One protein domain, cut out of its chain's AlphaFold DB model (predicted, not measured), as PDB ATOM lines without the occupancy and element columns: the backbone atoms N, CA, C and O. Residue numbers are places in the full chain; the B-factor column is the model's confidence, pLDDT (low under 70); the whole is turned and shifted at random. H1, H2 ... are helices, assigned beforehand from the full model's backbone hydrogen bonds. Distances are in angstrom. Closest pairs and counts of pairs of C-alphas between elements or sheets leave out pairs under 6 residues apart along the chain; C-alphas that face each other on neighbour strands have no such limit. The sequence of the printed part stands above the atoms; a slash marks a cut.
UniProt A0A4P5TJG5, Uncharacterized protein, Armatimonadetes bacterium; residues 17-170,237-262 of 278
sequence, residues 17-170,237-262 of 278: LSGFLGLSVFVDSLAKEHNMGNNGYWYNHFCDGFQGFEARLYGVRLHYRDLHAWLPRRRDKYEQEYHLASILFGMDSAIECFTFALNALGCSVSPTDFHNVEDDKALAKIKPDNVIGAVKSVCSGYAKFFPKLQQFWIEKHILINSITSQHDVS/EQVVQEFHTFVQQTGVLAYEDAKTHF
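This is residues 17 to 170 and 237 to 262 of the 278 residues of an uncharacterized protein of Armatimonadetes bacterium (UniProt A0A4P5TJG5). A long hairpin, H2 and H3, runs lengthwise beside H9 and the shorter H1 in a four-helix bundle, and short helices H5 to H8 pack over the side of H3 and H9. Residues 69 to 74, in the hairpin's turn, stick out at one end. The printed part has 180 residues with nine named helices, H1 to H9, and no named strand, class all helix. It is compact, radius of gyration of the C-alphas 17.2 A, spanning 57 by 36 by 29 A.

H1, residues 18 to 32, touches the hub H9, residues 237 to 261, at C-alphas Gly 19 and Val 252, 4.3 A. H2, residues 39 to 68, and H3, residues 79 to 109, form a hairpin, opposite ways at a shallow tilt of 21 degrees; C-alphas Phe 46 and Ala 101 are closest, 4.1 A. H4, residues 120 to 123, touches no helix. H5, residues 129 to 132, touches H7, residues 147 to 155, at C-alphas Ile 132 and Ile 154, 4.9 A. H6, residues 140 to 145, only just touches H9, with 3 C-alpha pairs within 8 A, closest Phe 145 and His 261, 5.6 A. H7 touches H9 at C-alphas Leu 149 and Leu 253, 5.1 A. H8, residues 157 to 166, touches H3 at C-alphas Asp 92 and Thr 164, 5.7 A. O i to N i+4 pairs are all within hydrogen-bond range in H1, H6, H7 and H9, 24 of 26 in H2, 26 of 27 in H3 and 5 of 6 in H8; H4 and H5 are too short.

H1 begins at C-alpha 18 (237.832, 167.026, 171.310). H2 measures 45.7 A, H3 45.6 A and H9 35.8 A, ending at C-alpha 261 (253.459, 156.908, 177.501).

Residues 171 to 236 are cut out, leaving C-alphas 170 and 237 21.6 A apart. Residues 33 to 36, 71 to 78, 134 to 139 and 166 to 170 have pLDDT under 70.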
ATOM      1  N   LEU A  17     236.371 170.485 173.299       90.88
ATOM      2  CA  LEU A  17     236.703 169.362 174.185       90.88
ATOM      3  C   LEU A  17     237.190 168.104 173.449       90.88
ATOM      4  O   LEU A  17     237.332 167.053 174.066       90.88
ATOM      5  N   SER A  18     237.464 168.182 172.146       90.75
ATOM      6  CA  SER A  18     237.832 167.026 171.310       90.75
ATOM      7  C   SER A  18     239.034 166.241 171.864       90.75
ATOM      8  O   SER A  18     238.974 165.015 171.972       90.75
ATOM      9  N   GLY A  19     240.089 166.938 172.303       91.12
ATOM     10  CA  GLY A  19     241.256 166.325 172.946       91.12
ATOM     11  C   GLY A  19     240.928 165.644 174.281       91.12
ATOM     12  O   GLY A  19     241.373 164.528 174.533       91.12
ATOM     13  N   PHE A  20     240.080 166.266 175.104       94.81
ATOM     14  CA  PHE A  20     239.645 165.701 176.386       94.81
ATOM     15  C   PHE A  20     238.757 164.468 176.205       94.81
ATOM     16  O   PHE A  20     238.942 163.480 176.908       94.81
ATOM     17  N   LEU A  21     237.841 164.487 175.233       93.38
ATOM     18  CA  LEU A  21     237.036 163.320 174.875       93.38
ATOM     19  C   LEU A  21     237.924 162.170 174.386       93.38
ATOM     20  O   LEU A  21     237.732 161.030 174.800       93.38
ATOM     21  N   GLY A  22     238.934 162.472 173.562       93.56
ATOM     22  CA  GLY A  22     239.943 161.497 173.147       93.56
ATOM     23  C   GLY A  22     240.681 160.877 174.337       93.56
ATOM     24  O   GLY A  22     240.804 159.654 174.412       93.56
ATOM     25  N   LEU A  23     241.108 161.705 175.296       95.44
ATOM     26  CA  LEU A  23     241.737 161.247 176.532       95.44
ATOM     27  C   LEU A  23     240.795 160.367 177.362       95.44
ATOM     28  O   LEU A  23     241.201 159.288 177.781       95.44
ATOM     29  N   SER A  24     239.548 160.788 177.578       94.44
ATOM     30  CA  SER A  24     238.567 160.023 178.356       94.44
ATOM     31  C   SER A  24     238.291 158.655 177.731       94.44
ATOM     32  O   SER A  24     238.347 157.655 178.442       94.44
ATOM     33  N   VAL A  25     238.082 158.580 176.412       92.62
ATOM     34  CA  VAL A  25     237.884 157.303 175.701       92.62
ATOM     35  C   VAL A  25     239.112 156.401 175.831       92.62
ATOM     36  O   VAL A  25     238.984 155.204 176.073       92.62
ATOM     37  N   PHE A  26     240.312 156.966 175.709       91.12
ATOM     38  CA  PHE A  26     241.551 156.210 175.871       91.12
ATOM     39  C   PHE A  26     241.723 155.660 177.294       91.12
ATOM     40  O   PHE A  26     242.102 154.501 177.464       91.12
ATOM     41  N   VAL A  27     241.407 156.458 178.314       91.56
ATOM     42  CA  VAL A  27     241.446 156.034 179.721       91.56
ATOM     43  C   VAL A  27     240.394 154.962 180.015       91.56
ATOM     44  O   VAL A  27     240.685 153.992 180.714       91.56
ATOM     45  N   ASP A  28     239.208 155.076 179.422       90.31
ATOM     46  CA  ASP A  28     238.177 154.041 179.466       90.31
ATOM     47  C   ASP A  28     238.680 152.706 178.900       90.31
ATOM     48  O   ASP A  28     238.496 151.666 179.539       90.31
ATOM     49  N   SER A  29     239.353 152.725 177.745       87.25
ATOM     50  CA  SER A  29     239.977 151.527 177.170       87.25
ATOM     51  C   SER A  29     241.085 150.971 178.070       87.25
ATOM     52  O   SER A  29     241.135 149.759 178.288       87.25
ATOM     53  N   LEU A  30     241.935 151.821 178.666       85.56
ATOM     54  CA  LEU A  30     242.954 151.379 179.632       85.56
ATOM     55  C   LEU A  30     242.333 150.621 180.817       85.56
ATOM     56  O   LEU A  30     242.831 149.559 181.206       85.56
ATOM     57  N   ALA A  31     241.235 151.144 181.369       85.38
ATOM     58  CA  ALA A  31     240.559 150.557 182.520       85.38
ATOM     59  C   ALA A  31     239.797 149.262 182.176       85.38
ATOM     60  O   ALA A  31     239.874 148.293 182.937       85.38
ATOM     61  N   LYS A  32     239.064 149.239 181.051       75.75
ATOM     62  CA  LYS A  32     238.119 148.162 180.689       75.75
ATOM     63  C   LYS A  32     238.731 147.053 179.833       75.75
ATOM     64  O   LYS A  32     238.432 145.886 180.062       75.75
ATOM     65  N   GLU A  33     239.544 147.399 178.838       59.88
ATOM     66  CA  GLU A  33     239.962 146.466 177.778       59.88
ATOM     67  C   GLU A  33     241.367 145.900 178.013       59.88
ATOM     68  O   GLU A  33     241.671 144.786 177.593       59.88
ATOM     69  N   HIS A  34     242.218 146.634 178.735       55.62
ATOM     70  CA  HIS A  34     243.645 146.315 178.860       55.62
ATOM     71  C   HIS A  34     244.085 145.889 180.269       55.62
ATOM     72  O   HIS A  34     245.284 145.830 180.557       55.62
ATOM     73  N   ASN A  35     243.120 145.523 181.123       60.19
ATOM     74  CA  ASN A  35     243.316 144.898 182.438       60.19
ATOM     75  C   ASN A  35     244.197 145.677 183.431       60.19
ATOM     76  O   ASN A  35     244.709 145.080 184.380       60.19
ATOM     77  N   MET A  36     244.338 147.001 183.304       68.19
ATOM     78  CA  MET A  36     244.813 147.784 184.456       68.19
ATOM     79  C   MET A  36     243.810 147.705 185.615       68.19
ATOM     80  O   MET A  36     244.188 147.790 186.786       68.19
ATOM     81  N   GLY A  37     242.529 147.488 185.284       71.50
ATOM     82  CA  GLY A  37     241.439 147.472 186.243       71.50
ATOM     83  C   GLY A  37     241.344 148.805 186.979       71.50
ATOM     84  O   GLY A  37     241.845 149.830 186.523       71.50
ATOM     85  N   ASN A  38     240.720 148.778 188.151       77.88
ATOM     86  CA  ASN A  38     240.591 149.943 189.024       77.88
ATOM     87  C   ASN A  38     241.252 149.695 190.389       77.88
ATOM     88  O   ASN A  38     240.711 150.052 191.435       77.88
ATOM     89  N   ASN A  39     242.398 149.007 190.391       74.00
ATOM     90  CA  ASN A  39     243.160 148.779 191.617       74.00
ATOM     91  C   ASN A  39     243.615 150.127 192.186       74.00
ATOM     92  O   ASN A  39     244.211 150.926 191.471       74.00
ATOM     93  N   GLY A  40     243.306 150.385 193.454       73.62
ATOM     94  CA  GLY A  40     243.552 151.685 194.076       73.62
ATOM     95  C   GLY A  40     242.625 152.809 193.597       73.62
ATOM     96  O   GLY A  40     242.966 153.977 193.724       73.62
ATOM     97  N   TYR A  41     241.469 152.470 193.009       86.94
ATOM     98  CA  TYR A  41     240.391 153.398 192.634       86.94
ATOM     99  C   TYR A  41     240.777 154.543 191.676       86.94
ATOM    100  O   TYR A  41     240.007 155.489 191.495       86.94
ATOM    101  N   TRP A  42     241.937 154.451 191.019       92.06
ATOM    102  CA  TRP A  42     242.479 155.502 190.157       92.06
ATOM    103  C   TRP A  42     241.520 155.923 189.034       92.06
ATOM    104  O   TRP A  42     241.427 157.108 188.728       92.06
ATOM    105  N   TYR A  43     240.778 154.983 188.444       93.31
ATOM    106  CA  TYR A  43     239.859 155.275 187.345       93.31
ATOM    107  C   TYR A  43     238.648 156.068 187.842       93.31
ATOM    108  O   TYR A  43     238.244 157.030 187.198       93.31
ATOM    109  N   ASN A  44     238.131 155.746 189.032       92.25
ATOM    110  CA  ASN A  44     237.045 156.524 189.636       92.25
ATOM    111  C   ASN A  44     237.507 157.955 189.935       92.25
ATOM    112  O   ASN A  44     236.829 158.904 189.560       92.25
ATOM    113  N   HIS A  45     238.695 158.115 190.527       94.06
ATOM    114  CA  HIS A  45     239.264 159.438 190.793       94.06
ATOM    115  C   HIS A  45     239.558 160.227 189.511       94.06
ATOM    116  O   HIS A  45     239.375 161.445 189.486       94.06
ATOM    117  N   PHE A  46     239.974 159.549 188.435       96.12
ATOM    118  CA  PHE A  46     240.086 160.164 187.116       96.12
ATOM    119  C   PHE A  46     238.725 160.681 186.638       96.12
ATOM    120  O   PHE A  46     238.622 161.852 186.278       96.12
ATOM    121  N   CYS A  47     237.684 159.843 186.668       95.06
ATOM    122  CA  CYS A  47     236.336 160.223 186.250       95.06
ATOM    123  C   CYS A  47     235.783 161.390 187.076       95.06
ATOM    124  O   CYS A  47     235.253 162.330 186.492       95.06
ATOM    125  N   ASP A  48     235.946 161.370 188.399       94.19
ATOM    126  CA  ASP A  48     235.480 162.440 189.288       94.19
ATOM    127  C   ASP A  48     236.191 163.767 188.986       94.19
ATOM    128  O   ASP A  48     235.548 164.812 188.853       94.19
ATOM    129  N   GLY A  49     237.520 163.732 188.818       95.69
ATOM    130  CA  GLY A  49     238.304 164.903 188.428       95.69
ATOM    131  C   GLY A  49     237.900 165.434 187.051       95.69
ATOM    132  O   GLY A  49     237.720 166.637 186.869       95.69
ATOM    133  N   PHE A  50     237.684 164.543 186.087       96.38
ATOM    134  CA  PHE A  50     237.301 164.906 184.727       96.38
ATOM    135  C   PHE A  50     235.882 165.494 184.653       96.38
ATOM    136  O   PHE A  50     235.681 166.546 184.050       96.38
ATOM    137  N   GLN A  51     234.909 164.893 185.340       95.88
ATOM    138  CA  GLN A  51     233.548 165.432 185.449       95.88
ATOM    139  C   GLN A  51     233.532 166.781 186.175       95.88
ATOM    140  O   GLN A  51     232.831 167.706 185.759       95.88
ATOM    141  N   GLY A  52     234.325 166.917 187.244       95.44
ATOM    142  CA  GLY A  52     234.517 168.185 187.941       95.44
ATOM    143  C   GLY A  52     235.038 169.270 187.000       95.44
ATOM    144  O   GLY A  52     234.474 170.362 186.948       95.44
ATOM    145  N   PHE A  53     236.049 168.947 186.194       97.50
ATOM    146  CA  PHE A  53     236.596 169.835 185.172       97.50
ATOM    147  C   PHE A  53     235.529 170.290 184.161       97.50
ATOM    148  O   PHE A  53     235.331 171.495 183.987       97.50
ATOM    149  N   GLU A  54     234.777 169.364 183.559       95.81
ATOM    150  CA  GLU A  54     233.724 169.695 182.587       95.81
ATOM    151  C   GLU A  54     232.623 170.576 183.196       95.81
ATOM    152  O   GLU A  54     232.208 171.576 182.599       95.81
ATOM    153  N   ALA A  55     232.182 170.260 184.416       95.69
ATOM    154  CA  ALA A  55     231.173 171.042 185.124       95.69
ATOM    155  C   ALA A  55     231.643 172.481 185.394       95.69
ATOM    156  O   ALA A  55     230.850 173.426 185.321       95.69
ATOM    157  N   ARG A  56     232.933 172.675 185.693       96.00
ATOM    158  CA  ARG A  56     233.517 174.005 185.909       96.00
ATOM    159  C   ARG A  56     233.645 174.796 184.612       96.00
ATOM    160  O   ARG A  56     233.270 175.967 184.609       96.00
ATOM    161  N   LEU A  57     234.051 174.169 183.506       95.94
ATOM    162  CA  LEU A  57     234.043 174.815 182.187       95.94
ATOM    163  C   LEU A  57     232.634 175.243 181.763       95.94
ATOM    164  O   LEU A  57     232.443 176.356 181.268       95.94
ATOM    165  N   TYR A  58     231.632 174.396 182.013       94.38
ATOM    166  CA  TYR A  58     230.234 174.759 181.793       94.38
ATOM    167  C   TYR A  58     229.837 175.993 182.615       94.38
ATOM    168  O   TYR A  58     229.211 176.908 182.077       94.38
ATOM    169  N   GLY A  59     230.236 176.042 183.891       92.81
ATOM    170  CA  GLY A  59     230.030 177.197 184.763       92.81
ATOM    171  C   GLY A  59     230.678 178.470 184.217       92.81
ATOM    172  O   GLY A  59     230.013 179.501 184.142       92.81
ATOM    173  N   VAL A  60     231.933 178.398 183.759       93.75
ATOM    174  CA  VAL A  60     232.629 179.533 183.127       93.75
ATOM    175  C   VAL A  60     231.845 180.042 181.922       93.75
ATOM    176  O   VAL A  60     231.537 181.230 181.869       93.75
ATOM    177  N   ARG A  61     231.449 179.156 180.997       93.00
ATOM    178  CA  ARG A  61     230.648 179.535 179.822       93.00
ATOM    179  C   ARG A  61     229.342 180.214 180.223       93.00
ATOM    180  O   ARG A  61     229.012 181.274 179.695       93.00
ATOM    181  N   LEU A  62     228.601 179.608 181.152       90.69
ATOM    182  CA  LEU A  62     227.309 180.116 181.602       90.69
ATOM    183  C   LEU A  62     227.449 181.506 182.224       90.69
ATOM    184  O   LEU A  62     226.789 182.442 181.783       90.69
ATOM    185  N   HIS A  63     228.333 181.658 183.211       88.06
ATOM    186  CA  HIS A  63     228.481 182.923 183.918       88.06
ATOM    187  C   HIS A  63     229.124 184.006 183.052       88.06
ATOM    188  O   HIS A  63     228.755 185.163 183.216       88.06
ATOM    189  N   TYR A  64     230.017 183.661 182.121       86.88
ATOM    190  CA  TYR A  64     230.576 184.614 181.159       86.88
ATOM    191  C   TYR A  64     229.491 185.139 180.215       86.88
ATOM    192  O   TYR A  64     229.294 186.349 180.103       86.88
ATOM    193  N   ARG A  65     228.696 184.240 179.624       84.31
ATOM    194  CA  ARG A  65     227.549 184.624 178.795       84.31
ATOM    195  C   ARG A  65     226.559 185.482 179.578       84.31
ATOM    196  O   ARG A  65     226.126 186.524 179.092       84.31
ATOM    197  N   ASP A  66     226.204 185.061 180.788       82.88
ATOM    198  CA  ASP A  66     225.208 185.743 181.611       82.88
ATOM    199  C   ASP A  66     225.717 187.084 182.151       82.88
ATOM    200  O   ASP A  66     224.910 187.993 182.319       82.88
ATOM    201  N   LEU A  67     227.027 187.258 182.363       79.94
ATOM    202  CA  LEU A  67     227.645 188.547 182.685       79.94
ATOM    203  C   LEU A  67     227.483 189.543 181.529       79.94
ATOM    204  O   LEU A  67     227.169 190.712 181.753       79.94
ATOM    205  N   HIS A  68     227.653 189.069 180.293       76.50
ATOM    206  CA  HIS A  68     227.584 189.885 179.079       76.50
ATOM    207  C   HIS A  68     226.188 189.983 178.451       76.50
ATOM    208  O   HIS A  68     225.990 190.748 177.503       76.50
ATOM    209  N   ALA A  69     225.218 189.224 178.960       74.50
ATOM    210  CA  ALA A  69     223.858 189.228 178.450       74.50
ATOM    211  C   ALA A  69     223.194 190.603 178.626       74.50
ATOM    212  O   ALA A  69     223.312 191.258 179.668       74.50
ATOM    213  N   TRP A  70     222.442 191.021 177.610       70.56
ATOM    214  CA  TRP A  70     221.529 192.150 177.734       70.56
ATOM    215  C   TRP A  70     220.271 191.705 178.494       70.56
ATOM    216  O   TRP A  70     219.738 190.628 178.219       70.56
ATOM    217  N   LEU A  71     219.797 192.518 179.444       67.62
ATOM    218  CA  LEU A  71     218.602 192.235 180.241       67.62
ATOM    219  C   LEU A  71     217.629 193.423 180.188       67.62
ATOM    220  O   LEU A  71     218.062 194.555 180.410       67.62
ATOM    221  N   PRO A  72     216.311 193.190 180.033       67.00
ATOM    222  CA  PRO A  72     215.283 194.225 180.150       67.00
ATOM    223  C   PRO A  72     214.994 194.543 181.629       67.00
ATOM    224  O   PRO A  72     213.843 194.632 182.048       67.00
ATOM    225  N   ARG A  73     216.038 194.631 182.462       69.25
ATOM    226  CA  ARG A  73     215.994 195.109 183.852       69.25
ATOM    227  C   ARG A  73     217.361 195.629 184.281       69.25
ATOM    228  O   ARG A  73     218.385 195.206 183.750       69.25
ATOM    229  N   ARG A  74     217.383 196.471 185.316       63.94
ATOM    230  CA  ARG A  74     218.628 196.759 186.039       63.94
ATOM    231  C   ARG A  74     219.146 195.474 186.686       63.94
ATOM    232  O   ARG A  74     218.368 194.691 187.245       63.94
ATOM    233  N   ARG A  75     220.456 195.256 186.600       66.69
ATOM    234  CA  ARG A  75     221.124 194.203 187.369       66.69
ATOM    235  C   ARG A  75     221.124 194.562 188.846       66.69
ATOM    236  O   ARG A  75     221.180 195.743 189.195       66.69
ATOM    237  N   ASP A  76     221.053 193.547 189.703       68.12
ATOM    238  CA  ASP A  76     221.341 193.767 191.118       68.12
ATOM    239  C   ASP A  76     222.801 194.230 191.250       68.12
ATOM    240  O   ASP A  76     223.674 193.794 190.494       68.12
ATOM    241  N   LYS A  77     223.072 195.112 192.214       64.50
ATOM    242  CA  LYS A  77     224.417 195.631 192.491       64.50
ATOM    243  C   LYS A  77     225.449 194.530 192.775       64.50
ATOM    244  O   LYS A  77     226.631 194.770 192.575       64.50
ATOM    245  N   TYR A  78     225.020 193.343 193.211       69.06
ATOM    246  CA  TYR A  78     225.903 192.197 193.465       69.06
ATOM    247  C   TYR A  78     225.939 191.166 192.332       69.06
ATOM    248  O   TYR A  78     226.740 190.234 192.376       69.06
ATOM    249  N   GLU A  79     225.077 191.294 191.322       73.31
ATOM    250  CA  GLU A  79     224.930 190.285 190.267       73.31
ATOM    251  C   GLU A  79     226.225 190.136 189.457       73.31
ATOM    252  O   GLU A  79     226.676 189.029 189.177       73.31
ATOM    253  N   GLN A  80     226.872 191.256 189.140       73.81
ATOM    254  CA  GLN A  80     228.123 191.274 188.379       73.81
ATOM    255  C   GLN A  80     229.281 190.664 189.167       73.81
ATOM    256  O   GLN A  80     229.994 189.810 188.647       73.81
ATOM    257  N   GLU A  81     229.431 191.050 190.437       73.00
ATOM    258  CA  GLU A  81     230.442 190.481 191.334       73.00
ATOM    259  C   GLU A  81     230.270 188.964 191.477       73.00
ATOM    260  O   GLU A  81     231.251 188.221 191.449       73.00
ATOM    261  N   TYR A  82     229.023 188.495 191.574       78.69
ATOM    262  CA  TYR A  82     228.702 187.074 191.624       78.69
ATOM    263  C   TYR A  82     229.152 186.330 190.360       78.69
ATOM    264  O   TYR A  82     229.835 185.307 190.466       78.69
ATOM    265  N   HIS A  83     228.814 186.835 189.169       83.12
ATOM    266  CA  HIS A  83     229.235 186.215 187.911       83.12
ATOM    267  C   HIS A  83     230.760 186.215 187.760       83.12
ATOM    268  O   HIS A  83     231.332 185.182 187.427       83.12
ATOM    269  N   LEU A  84     231.430 187.330 188.066       78.50
ATOM    270  CA  LEU A  84     232.890 187.441 188.003       78.50
ATOM    271  C   LEU A  84     233.592 186.448 188.933       78.50
ATOM    272  O   LEU A  84     234.490 185.728 188.497       78.50
ATOM    273  N   ALA A  85     233.156 186.377 190.193       78.44
ATOM    274  CA  ALA A  85     233.690 185.418 191.153       78.44
ATOM    275  C   ALA A  85     233.468 183.977 190.677       78.44
ATOM    276  O   ALA A  85     234.369 183.151 190.773       78.44
ATOM    277  N   SER A  86     232.296 183.688 190.106       86.69
ATOM    278  CA  SER A  86     231.967 182.356 189.592       86.69
ATOM    279  C   SER A  86     232.807 181.972 188.370       86.69
ATOM    280  O   SER A  86     233.211 180.818 188.253       86.69
ATOM    281  N   ILE A  87     233.120 182.925 187.483       89.06
ATOM    282  CA  ILE A  87     234.003 182.712 186.326       89.06
ATOM    283  C   ILE A  87     235.425 182.389 186.794       89.06
ATOM    284  O   ILE A  87     235.986 181.379 186.383       89.06
ATOM    285  N   LEU A  88     236.002 183.215 187.670       86.62
ATOM    286  CA  LEU A  88     237.382 183.040 188.136       86.62
ATOM    287  C   LEU A  88     237.543 181.761 188.969       86.62
ATOM    288  O   LEU A  88     238.468 180.992 188.719       86.62
ATOM    289  N   PHE A  89     236.595 181.485 189.869       86.94
ATOM    290  CA  PHE A  89     236.526 180.213 190.591       86.94
ATOM    291  C   PHE A  89     236.378 179.021 189.639       86.94
ATOM    292  O   PHE A  89     237.033 177.998 189.817       86.94
ATOM    293  N   GLY A  90     235.528 179.144 188.617       92.25
ATOM    294  CA  GLY A  90     235.336 178.109 187.608       92.25
ATOM    295  C   GLY A  90     236.624 177.794 186.849       92.25
ATOM    296  O   GLY A  90     236.961 176.624 186.695       92.25
ATOM    297  N   MET A  91     237.372 178.812 186.421       94.31
ATOM    298  CA  MET A  91     238.647 178.617 185.721       94.31
ATOM    299  C   MET A  91     239.696 177.956 186.621       94.31
ATOM    300  O   MET A  91     240.322 176.989 186.199       94.31
ATOM    301  N   ASP A  92     239.852 178.428 187.859       92.50
ATOM    302  CA  ASP A  92     240.803 177.862 188.823       92.50
ATOM    303  C   ASP A  92     240.473 176.402 189.159       92.50
ATOM    304  O   ASP A  92     241.265 175.488 188.922       92.50
ATOM    305  N   SER A  93     239.232 176.162 189.589       92.81
ATOM    306  CA  SER A  93     238.755 174.832 189.961       92.81
ATOM    307  C   SER A  93     238.789 173.856 188.782       92.81
ATOM    308  O   SER A  93     239.023 172.670 188.999       92.81
ATOM    309  N   ALA A  94     238.611 174.313 187.536       96.31
ATOM    310  CA  ALA A  94     238.803 173.467 186.359       96.31
ATOM    311  C   ALA A  94     240.261 172.980 186.242       96.31
ATOM    312  O   ALA A  94     240.491 171.781 186.064       96.31
ATOM    313  N   ILE A  95     241.248 173.873 186.385       95.81
ATOM    314  CA  ILE A  95     242.676 173.512 186.333       95.81
ATOM    315  C   ILE A  95     243.007 172.511 187.447       95.81
ATOM    316  O   ILE A  95     243.676 171.503 187.194       95.81
ATOM    317  N   GLU A  96     242.510 172.742 188.663       93.88
ATOM    318  CA  GLU A  96     242.698 171.824 189.790       93.88
ATOM    319  C   GLU A  96     242.078 170.450 189.515       93.88
ATOM    320  O   GLU A  96     242.781 169.440 189.574       93.88
ATOM    321  N   CYS A  97     240.795 170.395 189.147       96.38
ATOM    322  CA  CYS A  97     240.082 169.152 188.847       96.38
ATOM    323  C   CYS A  97     240.772 168.332 187.748       96.38
ATOM    324  O   CYS A  97     240.908 167.112 187.873       96.38
ATOM    325  N   PHE A  98     241.276 168.985 186.699       97.75
ATOM    326  CA  PHE A  98     242.020 168.280 185.661       97.75
ATOM    327  C   PHE A  98     243.396 167.801 186.147       97.75
ATOM    328  O   PHE A  98     243.826 166.705 185.790       97.75
ATOM    329  N   THR A  99     244.062 168.558 187.025       95.88
ATOM    330  CA  THR A  99     245.305 168.108 187.674       95.88
ATOM    331  C   THR A  99     245.071 166.849 188.515       95.88
ATOM    332  O   THR A  99     245.876 165.920 188.466       95.88
ATOM    333  N   PHE A 100     243.942 166.767 189.231       95.62
ATOM    334  CA  PHE A 100     243.520 165.546 189.926       95.62
ATOM    335  C   PHE A 100     243.347 164.366 188.970       95.62
ATOM    336  O   PHE A 100     243.877 163.286 189.242       95.62
ATOM    337  N   ALA A 101     242.670 164.574 187.838       97.38
ATOM    338  CA  ALA A 101     242.491 163.531 186.834       97.38
ATOM    339  C   ALA A 101     243.844 163.026 186.294       97.38
ATOM    340  O   ALA A 101     244.106 161.822 186.299       97.38
ATOM    341  N   LEU A 102     244.751 163.932 185.915       96.94
ATOM    342  CA  LEU A 102     246.095 163.574 185.452       96.94
ATOM    343  C   LEU A 102     246.906 162.826 186.520       96.94
ATOM    344  O   LEU A 102     247.568 161.838 186.195       96.94
ATOM    345  N   ASN A 103     246.839 163.254 187.786       95.94
ATOM    346  CA  ASN A 103     247.502 162.560 188.888       95.94
ATOM    347  C   ASN A 103     246.980 161.128 189.030       95.94
ATOM    348  O   ASN A 103     247.775 160.205 189.179       95.94
ATOM    349  N   ALA A 104     245.660 160.937 188.980       95.31
ATOM    350  CA  ALA A 104     245.041 159.621 189.099       95.31
ATOM    351  C   ALA A 104     245.466 158.694 187.954       95.31
ATOM    352  O   ALA A 104     245.911 157.570 188.200       95.31
ATOM    353  N   LEU A 105     245.437 159.192 186.714       95.00
ATOM    354  CA  LEU A 105     245.936 158.452 185.557       95.00
ATOM    355  C   LEU A 105     247.419 158.091 185.723       95.00
ATOM    356  O   LEU A 105     247.788 156.932 185.560       95.00
ATOM    357  N   GLY A 106     248.274 159.034 186.114       93.31
ATOM    358  CA  GLY A 106     249.691 158.769 186.367       93.31
ATOM    359  C   GLY A 106     249.945 157.764 187.499       93.31
ATOM    360  O   GLY A 106     250.799 156.883 187.376       93.31
ATOM    361  N   CYS A 107     249.166 157.846 188.581       91.81
ATOM    362  CA  CYS A 107     249.239 156.941 189.727       91.81
ATOM    363  C   CYS A 107     248.949 155.488 189.322       91.81
ATOM    364  O   CYS A 107     249.573 154.577 189.859       91.81
ATOM    365  N   SER A 108     248.097 155.265 188.316       89.44
ATOM    366  CA  SER A 108     247.777 153.922 187.809       89.44
ATOM    367  C   SER A 108     248.992 153.146 187.275       89.44
ATOM    368  O   SER A 108     249.018 151.917 187.343       89.44
ATOM    369  N   VAL A 109     250.013 153.848 186.767       87.44
ATOM    370  CA  VAL A 109     251.229 153.251 186.180       87.44
ATOM    371  C   VAL A 109     252.485 153.489 187.011       87.44
ATOM    372  O   VAL A 109     253.420 152.693 186.942       87.44
ATOM    373  N   SER A 110     252.541 154.578 187.782       89.25
ATOM    374  CA  SER A 110     253.690 154.905 188.626       89.25
ATOM    375  C   SER A 110     253.261 155.528 189.960       89.25
ATOM    376  O   SER A 110     253.446 156.728 190.177       89.25
ATOM    377  N   PRO A 111     252.712 154.729 190.898       88.12
ATOM    378  CA  PRO A 111     252.200 155.230 192.176       88.12
ATOM    379  C   PRO A 111     253.233 155.987 193.023       88.12
ATOM    380  O   PRO A 111     252.864 156.804 193.856       88.12
ATOM    381  N   THR A 112     254.529 155.718 192.833       88.69
ATOM    382  CA  THR A 112     255.622 156.376 193.568       88.69
ATOM    383  C   THR A 112     255.998 157.745 193.005       88.69
ATOM    384  O   THR A 112     256.611 158.540 193.712       88.69
ATOM    385  N   ASP A 113     255.668 158.006 191.737       90.56
ATOM    386  CA  ASP A 113     255.992 159.255 191.036       90.56
ATOM    387  C   ASP A 113     254.856 160.299 191.126       90.56
ATOM    388  O   ASP A 113     255.058 161.464 190.767       90.56
ATOM    389  N   PHE A 114     253.676 159.890 191.602       92.50
ATOM    390  CA  PHE A 114     252.466 160.706 191.757       92.50
ATOM    391  C   PHE A 114     251.953 160.663 193.201       92.50
ATOM    392  O   PHE A 114     252.381 159.839 194.009       92.50
ATOM    393  N   HIS A 115     251.033 161.559 193.558       91.88
ATOM    394  CA  HIS A 115     250.377 161.482 194.861       91.88
ATOM    395  C   HIS A 115     249.420 160.288 194.907       91.88
ATOM    396  O   HIS A 115     248.684 160.048 193.950       91.88
ATOM    397  N   ASN A 116     249.425 159.556 196.022       90.00
ATOM    398  CA  ASN A 116     248.508 158.439 196.217       90.00
ATOM    399  C   ASN A 116     247.060 158.952 196.263       90.00
ATOM    400  O   ASN A 116     246.740 159.813 197.079       90.00
ATOM    401  N   VAL A 117     246.200 158.414 195.401       90.25
ATOM    402  CA  VAL A 117     244.784 158.793 195.337       90.25
ATOM    403  C   VAL A 117     243.927 158.131 196.417       90.25
ATOM    404  O   VAL A 117     242.831 158.601 196.682       90.25
ATOM    405  N   GLU A 118     244.440 157.103 197.097       88.25
ATOM    406  CA  GLU A 118     243.753 156.442 198.217       88.25
ATOM    407  C   GLU A 118     244.004 157.126 199.576       88.25
ATOM    408  O   GLU A 118     243.432 156.724 200.588       88.25
ATOM    409  N   ASP A 119     244.882 158.133 199.632       89.88
ATOM    410  CA  ASP A 119     245.202 158.875 200.857       89.88
ATOM    411  C   ASP A 119     244.645 160.301 200.784       89.88
ATOM    412  O   ASP A 119     245.182 161.153 200.074       89.88
ATOM    413  N   ASP A 120     243.626 160.592 201.596       87.12
ATOM    414  CA  ASP A 120     243.013 161.921 201.722       87.12
ATOM    415  C   ASP A 120     244.044 163.041 201.954       87.12
ATOM    416  O   ASP A 120     243.906 164.159 201.445       87.12
ATOM    417  N   LYS A 121     245.122 162.762 202.703       88.62
ATOM    418  CA  LYS A 121     246.183 163.748 202.964       88.62
ATOM    419  C   LYS A 121     247.070 163.983 201.749       88.62
ATOM    420  O   LYS A 121     247.687 165.046 201.660       88.62
ATOM    421  N   ALA A 122     247.214 162.993 200.874       87.50
ATOM    422  CA  ALA A 122     247.945 163.122 199.624       87.50
ATOM    423  C   ALA A 122     247.077 163.794 198.553       87.50
ATOM    424  O   ALA A 122     247.581 164.674 197.858       87.50
ATOM    425  N   LEU A 123     245.776 163.483 198.502       86.50
ATOM    426  CA  LEU A 123     244.803 164.165 197.646       86.50
ATOM    427  C   LEU A 123     244.810 165.680 197.882       86.50
ATOM    428  O   LEU A 123     244.949 166.445 196.935       86.50
ATOM    429  N   ALA A 124     244.790 166.122 199.143       86.62
ATOM    430  CA  ALA A 124     244.836 167.547 199.494       86.62
ATOM    431  C   ALA A 124     246.127 168.282 199.062       86.62
ATOM    432  O   ALA A 124     246.225 169.500 199.213       86.62
ATOM    433  N   LYS A 125     247.145 167.560 198.578       89.12
ATOM    434  CA  LYS A 125     248.411 168.130 198.092       89.12
ATOM    435  C   LYS A 125     248.484 168.219 196.573       89.12
ATOM    436  O   LYS A 125     249.441 168.819 196.090       89.12
ATOM    437  N   ILE A 126     247.528 167.631 195.852       90.44
ATOM    438  CA  ILE A 126     247.460 167.710 194.395       90.44
ATOM    439  C   ILE A 126     247.019 169.121 194.012       90.44
ATOM    440  O   ILE A 126     245.968 169.595 194.431       90.44
ATOM    441  N   LYS A 127     247.853 169.799 193.233       90.38
ATOM    442  CA  LYS A 127     247.669 171.182 192.801       90.38
ATOM    443  C   LYS A 127     248.419 171.448 191.493       90.38
ATOM    444  O   LYS A 127     249.387 170.741 191.197       90.38
ATOM    445  N   PRO A 128     248.066 172.502 190.739       90.56
ATOM    446  CA  PRO A 128     248.707 172.816 189.457       90.56
ATOM    447  C   PRO A 128     250.237 172.977 189.546       90.56
ATOM    448  O   PRO A 128     250.960 172.624 188.613       90.56
ATOM    449  N   ASP A 129     250.757 173.415 190.700       88.62
ATOM    450  CA  ASP A 129     252.202 173.496 190.960       88.62
ATOM    451  C   ASP A 129     252.933 172.152 190.821       88.62
ATOM    452  O   ASP A 129     254.132 172.149 190.538       88.62
ATOM    453  N   ASN A 130     252.254 171.016 191.038       89.56
ATOM    454  CA  ASN A 130     252.861 169.697 190.851       89.56
ATOM    455  C   ASN A 130     253.213 169.439 189.380       89.56
ATOM    456  O   ASN A 130     254.179 168.722 189.119       89.56
ATOM    457  N   VAL A 131     252.452 170.037 188.453       90.38
ATOM    458  CA  VAL A 131     252.682 169.989 187.005       90.38
ATOM    459  C   VAL A 131     253.739 171.020 186.617       90.38
ATOM    460  O   VAL A 131     254.765 170.653 186.063       90.38
ATOM    461  N   ILE A 132     253.542 172.299 186.958       87.88
ATOM    462  CA  ILE A 132     254.430 173.409 186.546       87.88
ATOM    463  C   ILE A 132     255.828 173.293 187.173       87.88
ATOM    464  O   ILE A 132     256.822 173.717 186.592       87.88
ATOM    465  N   GLY A 133     255.926 172.720 188.372       70.50
ATOM    466  CA  GLY A 133     257.196 172.541 189.060       70.50
ATOM    467  C   GLY A 133     257.679 173.783 189.808       70.50
ATOM    468  O   GLY A 133     258.823 174.213 189.657       70.50
ATOM    469  N   ALA A 134     256.839 174.360 190.670       58.25
ATOM    470  CA  ALA A 134     257.258 175.469 191.524       58.25
ATOM    471  C   ALA A 134     258.230 174.996 192.631       58.25
ATOM    472  O   ALA A 134     257.824 174.288 193.550       58.25
ATOM    473  N   VAL A 135     259.503 175.409 192.520       52.69
ATOM    474  CA  VAL A 135     260.631 175.535 193.487       52.69
ATOM    475  C   VAL A 135     260.921 174.395 194.499       52.69
ATOM    476  O   VAL A 135     262.083 174.253 194.878       52.69
ATOM    477  N   LYS A 136     259.972 173.557 194.951       50.81
ATOM    478  CA  LYS A 136     260.201 172.486 195.952       50.81
ATOM    479  C   LYS A 136     259.373 171.191 195.826       50.81
ATOM    480  O   LYS A 136     259.572 170.312 196.659       50.81
ATOM    481  N   SER A 137     258.486 171.009 194.842       52.84
ATOM    482  CA  SER A 137     257.757 169.727 194.709       52.84
ATOM    483  C   SER A 137     257.245 169.441 193.295       52.84
ATOM    484  O   SER A 137     256.036 169.356 193.066       52.84
ATOM    485  N   VAL A 138     258.153 169.284 192.333       57.62
ATOM    486  CA  VAL A 138     257.768 168.658 191.060       57.62
ATOM    487  C   VAL A 138     257.486 167.189 191.369       57.62
ATOM    488  O   VAL A 138     258.371 166.492 191.868       57.62
ATOM    489  N   CYS A 139     256.273 166.711 191.099       69.31
ATOM    490  CA  CYS A 139     256.061 165.269 191.023       69.31
ATOM    491  C   CYS A 139     256.782 164.791 189.758       69.31
ATOM    492  O   CYS A 139     256.418 165.199 188.653       69.31
ATOM    493  N   SER A 140     257.820 163.961 189.917       80.56
ATOM    494  CA  SER A 140     258.635 163.423 188.813       80.56
ATOM    495  C   SER A 140     257.787 162.775 187.718       80.56
ATOM    496  O   SER A 140     258.179 162.768 186.551       80.56
ATOM    497  N   GLY A 141     256.603 162.278 188.083       89.19
ATOM    498  CA  GLY A 141     255.656 161.649 187.180       89.19
ATOM    499  C   GLY A 141     255.224 162.530 186.011       89.19
ATOM    500  O   GLY A 141     255.193 162.042 184.884       89.19
ATOM    501  N   TYR A 142     254.956 163.823 186.221       92.94
ATOM    502  CA  TYR A 142     254.476 164.683 185.130       92.94
ATOM    503  C   TYR A 142     255.523 164.852 184.028       92.94
ATOM    504  O   TYR A 142     255.187 164.721 182.858       92.94
ATOM    505  N   ALA A 143     256.799 165.011 184.384       91.44
ATOM    506  CA  ALA A 143     257.889 165.086 183.405       91.44
ATOM    507  C   ALA A 143     258.083 163.787 182.614       91.44
ATOM    508  O   ALA A 143     258.573 163.802 181.488       91.44
ATOM    509  N   LYS A 144     257.715 162.650 183.210       91.75
ATOM    510  CA  LYS A 144     257.891 161.322 182.619       91.75
ATOM    511  C   LYS A 144     256.721 160.903 181.731       91.75
ATOM    512  O   LYS A 144     256.945 160.272 180.704       91.75
ATOM    513  N   PHE A 145     255.493 161.212 182.146       93.75
ATOM    514  CA  PHE A 145     254.269 160.713 181.510       93.75
ATOM    515  C   PHE A 145     253.476 161.788 180.765       93.75
ATOM    516  O   PHE A 145     252.702 161.439 179.881       93.75
ATOM    517  N   PHE A 146     253.684 163.066 181.094       95.69
ATOM    518  CA  PHE A 146     253.025 164.219 180.475       95.69
ATOM    519  C   PHE A 146     254.028 165.329 180.094       95.69
ATOM    520  O   PHE A 146     253.829 166.488 180.474       95.69
ATOM    521  N   PRO A 147     255.143 165.012 179.402       94.62
ATOM    522  CA  PRO A 147     256.230 165.966 179.176       94.62
ATOM    523  C   PRO A 147     255.819 167.175 178.328       94.62
ATOM    524  O   PRO A 147     256.222 168.301 178.632       94.62
ATOM    525  N   LYS A 148     255.021 166.980 177.269       96.62
ATOM    526  CA  LYS A 148     254.603 168.089 176.403       96.62
ATOM    527  C   LYS A 148     253.583 168.966 177.113       96.62
ATOM    528  O   LYS A 148     253.682 170.191 177.053       96.62
ATOM    529  N   LEU A 149     252.623 168.348 177.803       96.75
ATOM    530  CA  LEU A 149     251.641 169.069 178.606       96.75
ATOM    531  C   LEU A 149     252.318 169.867 179.718       96.75
ATOM    532  O   LEU A 149     252.005 171.043 179.896       96.75
ATOM    533  N   GLN A 150     253.269 169.261 180.433       94.94
ATOM    534  CA  GLN A 150     254.018 169.942 181.482       94.94
ATOM    535  C   GLN A 150     254.740 171.170 180.925       94.94
ATOM    536  O   GLN A 150     254.611 172.257 181.485       94.94
ATOM    537  N   GLN A 151     255.458 171.018 179.811       94.94
ATOM    538  CA  GLN A 151     256.161 172.128 179.173       94.94
ATOM    539  C   GLN A 151     255.199 173.261 178.785       94.94
ATOM    540  O   GLN A 151     255.464 174.428 179.071       94.94
ATOM    541  N   PHE A 152     254.039 172.926 178.219       96.81
ATOM    542  CA  PHE A 152     253.009 173.909 177.893       96.81
ATOM    543  C   PHE A 152     252.465 174.633 179.137       96.81
ATOM    544  O   PHE A 152     252.303 175.854 179.128       96.81
ATOM    545  N   TRP A 153     252.222 173.917 180.236       95.56
ATOM    546  CA  TRP A 153     251.769 174.520 181.494       95.56
ATOM    547  C   TRP A 153     252.833 175.433 182.110       95.56
ATOM    548  O   TRP A 153     252.496 176.498 182.626       95.56
ATOM    549  N   ILE A 154     254.114 175.074 181.993       93.06
ATOM    550  CA  ILE A 154     255.241 175.936 182.377       93.06
ATOM    551  C   ILE A 154     255.236 177.225 181.553       93.06
ATOM    552  O   ILE A 154     255.347 178.314 182.112       93.06
ATOM    553  N   GLU A 155     255.045 177.150 180.239       94.19
ATOM    554  CA  GLU A 155     254.959 178.338 179.375       94.19
ATOM    555  C   GLU A 155     253.753 179.224 179.717       94.19
ATOM    556  O   GLU A 155     253.816 180.449 179.597       94.19
ATOM    557  N   LYS A 156     252.664 178.617 180.198       94.38
ATOM    558  CA  LYS A 156     251.418 179.293 180.579       94.38
ATOM    559  C   LYS A 156     251.312 179.609 182.071       94.38
ATOM    560  O   LYS A 156     250.264 180.083 182.508       94.38
ATOM    561  N   HIS A 157     252.385 179.448 182.848       89.75
ATOM    562  CA  HIS A 157     252.362 179.662 184.300       89.75
ATOM    563  C   HIS A 157     251.886 181.069 184.702       89.75
ATOM    564  O   HIS A 157     251.263 181.216 185.746       89.75
ATOM    565  N   ILE A 158     252.136 182.101 183.885       87.19
ATOM    566  CA  ILE A 158     251.652 183.468 184.150       87.19
ATOM    567  C   ILE A 158     250.122 183.513 184.127       87.19
ATOM    568  O   ILE A 158     249.523 184.091 185.028       87.19
ATOM    569  N   LEU A 159     249.486 182.884 183.135       89.31
ATOM    570  CA  LEU A 159     248.027 182.795 183.047       89.31
ATOM    571  C   LEU A 159     247.462 182.007 184.233       89.31
ATOM    572  O   LEU A 159     246.544 182.477 184.898       89.31
ATOM    573  N   ILE A 160     248.049 180.842 184.526       89.56
ATOM    574  CA  ILE A 160     247.616 179.980 185.635       89.56
ATOM    575  C   ILE A 160     247.728 180.734 186.966       89.56
ATOM    576  O   ILE A 160     246.767 180.776 187.724       89.56
ATOM    577  N   ASN A 161     248.848 181.418 187.217       84.19
ATOM    578  CA  ASN A 161     249.045 182.237 188.415       84.19
ATOM    579  C   ASN A 161     248.096 183.441 188.475       84.19
ATOM    580  O   ASN A 161     247.654 183.830 189.554       84.19
ATOM    581  N   SER A 162     247.763 184.049 187.335       80.75
ATOM    582  CA  SER A 162     246.766 185.121 187.279       80.75
ATOM    583  C   SER A 162     245.373 184.614 187.651       80.75
ATOM    584  O   SER A 162     244.665 185.293 188.383       80.75
ATOM    585  N   ILE A 163     244.992 183.408 187.229       85.06
ATOM    586  CA  ILE A 163     243.714 182.785 187.604       85.06
ATOM    587  C   ILE A 163     243.719 182.404 189.094       85.06
ATOM    588  O   ILE A 163     242.844 182.832 189.850       85.06
ATOM    589  N   THR A 164     244.748 181.682 189.545       79.69
ATOM    590  CA  THR A 164     244.855 181.195 190.930       79.69
ATOM    591  C   THR A 164     245.080 182.331 191.929       79.69
ATOM    592  O   THR A 164     244.645 182.250 193.066       79.69
ATOM    593  N   SER A 165     245.725 183.441 191.574       72.56
ATOM    594  CA  SER A 165     245.857 184.574 192.508       72.56
ATOM    595  C   SER A 165     244.513 185.241 192.805       72.56
ATOM    596  O   SER A 165     244.323 185.792 193.898       72.56
ATOM    597  N   GLN A 166     243.582 185.146 191.853       65.69
ATOM    598  CA  GLN A 166     242.276 185.769 191.932       65.69
ATOM    599  C   GLN A 166     241.252 184.890 192.663       65.69
ATOM    600  O   GLN A 166     240.454 185.484 193.368       65.69
ATOM    601  N   HIS A 167     241.322 183.547 192.607       63.94
ATOM    602  CA  HIS A 167     240.292 182.578 193.078       63.94
ATOM    603  C   HIS A 167     239.704 182.774 194.490       63.94
ATOM    604  O   HIS A 167     238.660 182.208 194.830       63.94
ATOM    605  N   ASP A 168     240.387 183.518 195.356       60.31
ATOM    606  CA  ASP A 168     239.923 183.780 196.708       60.31
ATOM    607  C   ASP A 168     238.691 184.697 196.661       60.31
ATOM    608  O   ASP A 168     238.771 185.905 196.420       60.31
ATOM    609  N   VAL A 169     237.530 184.111 196.955       48.03
ATOM    610  CA  VAL A 169     236.217 184.776 196.993       48.03
ATOM    611  C   VAL A 169     236.196 186.001 197.916       48.03
ATOM    612  O   VAL A 169     235.424 186.938 197.688       48.03
ATOM    613  N   SER A 170     237.064 186.054 198.932       48.09
ATOM    614  CA  SER A 170     237.214 187.238 199.785       48.09
ATOM    615  C   SER A 170     237.958 188.394 199.099       48.09
ATOM    616  O   SER A 170     237.721 189.554 199.446       48.09
ATOM    617  N   GLU A 237     237.856 189.509 179.577       83.19
ATOM    618  CA  GLU A 237     237.609 188.996 178.240       83.19
ATOM    619  C   GLU A 237     238.906 188.472 177.593       83.19
ATOM    620  O   GLU A 237     238.871 187.462 176.899       83.19
ATOM    621  N   GLN A 238     240.066 189.087 177.864       83.44
ATOM    622  CA  GLN A 238     241.367 188.541 177.442       83.44
ATOM    623  C   GLN A 238     241.710 187.265 178.207       83.44
ATOM    624  O   GLN A 238     242.052 186.263 177.586       83.44
ATOM    625  N   VAL A 239     241.568 187.275 179.536       87.25
ATOM    626  CA  VAL A 239     241.871 186.112 180.384       87.25
ATOM    627  C   VAL A 239     241.016 184.908 179.999       87.25
ATOM    628  O   VAL A 239     241.539 183.805 179.890       87.25
ATOM    629  N   VAL A 240     239.722 185.102 179.735       90.19
ATOM    630  CA  VAL A 240     238.807 184.028 179.330       90.19
ATOM    631  C   VAL A 240     239.179 183.466 177.953       90.19
ATOM    632  O   VAL A 240     239.133 182.254 177.766       90.19
ATOM    633  N   GLN A 241     239.601 184.303 177.000       90.25
ATOM    634  CA  GLN A 241     240.050 183.840 175.676       90.25
ATOM    635  C   GLN A 241     241.406 183.116 175.732       90.25
ATOM    636  O   GLN A 241     241.613 182.092 175.072       90.25
ATOM    637  N   GLU A 242     242.330 183.605 176.558       92.69
ATOM    638  CA  GLU A 242     243.588 182.911 176.838       92.69
ATOM    639  C   GLU A 242     243.337 181.571 177.537       92.69
ATOM    640  O   GLU A 242     243.933 180.565 177.155       92.69
ATOM    641  N   PHE A 243     242.412 181.537 178.500       95.00
ATOM    642  CA  PHE A 243     241.988 180.321 179.185       95.00
ATOM    643  C   PHE A 243     241.314 179.329 178.232       95.00
ATOM    644  O   PHE A 243     241.620 178.142 178.275       95.00
ATOM    645  N   HIS A 244     240.469 179.802 177.315       94.75
ATOM    646  CA  HIS A 244     239.881 178.981 176.257       94.75
ATOM    647  C   HIS A 244     240.960 178.281 175.415       94.75
ATOM    648  O   HIS A 244     240.954 177.056 175.278       94.75
ATOM    649  N   THR A 245     241.944 179.044 174.933       94.75
ATOM    650  CA  THR A 245     243.073 178.505 174.156       94.75
ATOM    651  C   THR A 245     243.914 177.532 174.988       94.75
ATOM    652  O   THR A 245     244.352 176.488 174.503       94.75
ATOM    653  N   PHE A 246     244.133 177.858 176.264       96.81
ATOM    654  CA  PHE A 246     244.844 177.006 177.210       96.81
ATOM    655  C   PHE A 246     244.143 175.661 177.421       96.81
ATOM    656  O   PHE A 246     244.806 174.623 177.388       96.81
ATOM    657  N   VAL A 247     242.821 175.662 177.602       97.50
ATOM    658  CA  VAL A 247     242.007 174.452 177.773       97.50
ATOM    659  C   VAL A 247     242.124 173.562 176.540       97.50
ATOM    660  O   VAL A 247     242.526 172.407 176.670       97.50
ATOM    661  N   GLN A 248     241.863 174.101 175.346       95.31
ATOM    662  CA  GLN A 248     241.920 173.344 174.092       95.31
ATOM    663  C   GLN A 248     243.278 172.651 173.912       95.31
ATOM    664  O   GLN A 248     243.346 171.437 173.701       95.31
ATOM    665  N   GLN A 249     244.369 173.402 174.073       97.50
ATOM    666  CA  GLN A 249     245.713 172.860 173.902       97.50
ATOM    667  C   GLN A 249     246.084 171.858 175.003       97.50
ATOM    668  O   GLN A 249     246.750 170.860 174.727       97.50
ATOM    669  N   THR A 250     245.623 172.079 176.238       98.00
ATOM    670  CA  THR A 250     245.812 171.137 177.350       98.00
ATOM    671  C   THR A 250     245.209 169.774 177.025       98.00
ATOM    672  O   THR A 250     245.889 168.765 177.196       98.00
ATOM    673  N   GLY A 251     243.977 169.728 176.513       96.69
ATOM    674  CA  GLY A 251     243.318 168.470 176.159       96.69
ATOM    675  C   GLY A 251     244.061 167.703 175.065       96.69
ATOM    676  O   GLY A 251     244.262 166.495 175.184       96.69
ATOM    677  N   VAL A 252     244.517 168.408 174.023       97.25
ATOM    678  CA  VAL A 252     245.295 167.813 172.923       97.25
ATOM    679  C   VAL A 252     246.609 167.223 173.435       97.25
ATOM    680  O   VAL A 252     246.890 166.051 173.192       97.25
ATOM    681  N   LEU A 253     247.393 168.000 174.186       97.94
ATOM    682  CA  LEU A 253     248.698 167.557 174.679       97.94
ATOM    683  C   LEU A 253     248.576 166.434 175.713       97.94
ATOM    684  O   LEU A 253     249.342 165.476 175.647       97.94
ATOM    685  N   ALA A 254     247.592 166.510 176.614       97.31
ATOM    686  CA  ALA A 254     247.314 165.443 177.574       97.31
ATOM    687  C   ALA A 254     247.029 164.119 176.862       97.31
ATOM    688  O   ALA A 254     247.567 163.081 177.238       97.31
ATOM    689  N   TYR A 255     246.195 164.159 175.820       96.81
ATOM    690  CA  TYR A 255     245.845 162.979 175.044       96.81
ATOM    691  C   TYR A 255     247.034 162.420 174.252       96.81
ATOM    692  O   TYR A 255     247.250 161.207 174.236       96.81
ATOM    693  N   GLU A 256     247.829 163.281 173.614       96.38
ATOM    694  CA  GLU A 256     249.039 162.861 172.900       96.38
ATOM    695  C   GLU A 256     250.065 162.197 173.822       96.38
ATOM    696  O   GLU A 256     250.598 161.132 173.491       96.38
ATOM    697  N   ASP A 257     250.335 162.815 174.971       96.31
ATOM    698  CA  ASP A 257     251.253 162.273 175.966       96.31
ATOM    699  C   ASP A 257     250.709 160.948 176.522       96.31
ATOM    700  O   ASP A 257     251.434 159.949 176.552       96.31
ATOM    701  N   ALA A 258     249.410 160.886 176.838       93.38
ATOM    702  CA  ALA A 258     248.763 159.668 177.314       93.38
ATOM    703  C   ALA A 258     248.936 158.503 176.323       93.38
ATOM    704  O   ALA A 258     249.406 157.428 176.688       93.38
ATOM    705  N   LYS A 259     248.664 158.730 175.036       91.62
ATOM    706  CA  LYS A 259     248.851 157.712 173.989       91.62
ATOM    707  C   LYS A 259     250.294 157.250 173.820       91.62
ATOM    708  O   LYS A 259     250.531 156.131 173.376       91.62
ATOM    709  N   THR A 260     251.250 158.132 174.089       91.00
ATOM    710  CA  THR A 260     252.672 157.850 173.883       91.00
ATOM    711  C   THR A 260     253.258 157.063 175.053       91.00
ATOM    712  O   THR A 260     254.095 156.180 174.850       91.00
ATOM    713  N   HIS A 261     252.822 157.378 176.273       89.38
ATOM    714  CA  HIS A 261     253.459 156.908 177.501       89.38
ATOM    715  C   HIS A 261     252.666 155.836 178.256       89.38
ATOM    716  O   HIS A 261     253.254 155.121 179.068       89.38
ATOM    717  N   PHE A 262     251.372 155.677 177.970       87.25
ATOM    718  CA  PHE A 262     250.516 154.669 178.588       87.25
ATOM    719  C   PHE A 262     250.212 153.579 177.562       87.25
ATOM    720  O   PHE A 262     249.819 153.848 176.428       87.25
TER     721      PHE A 262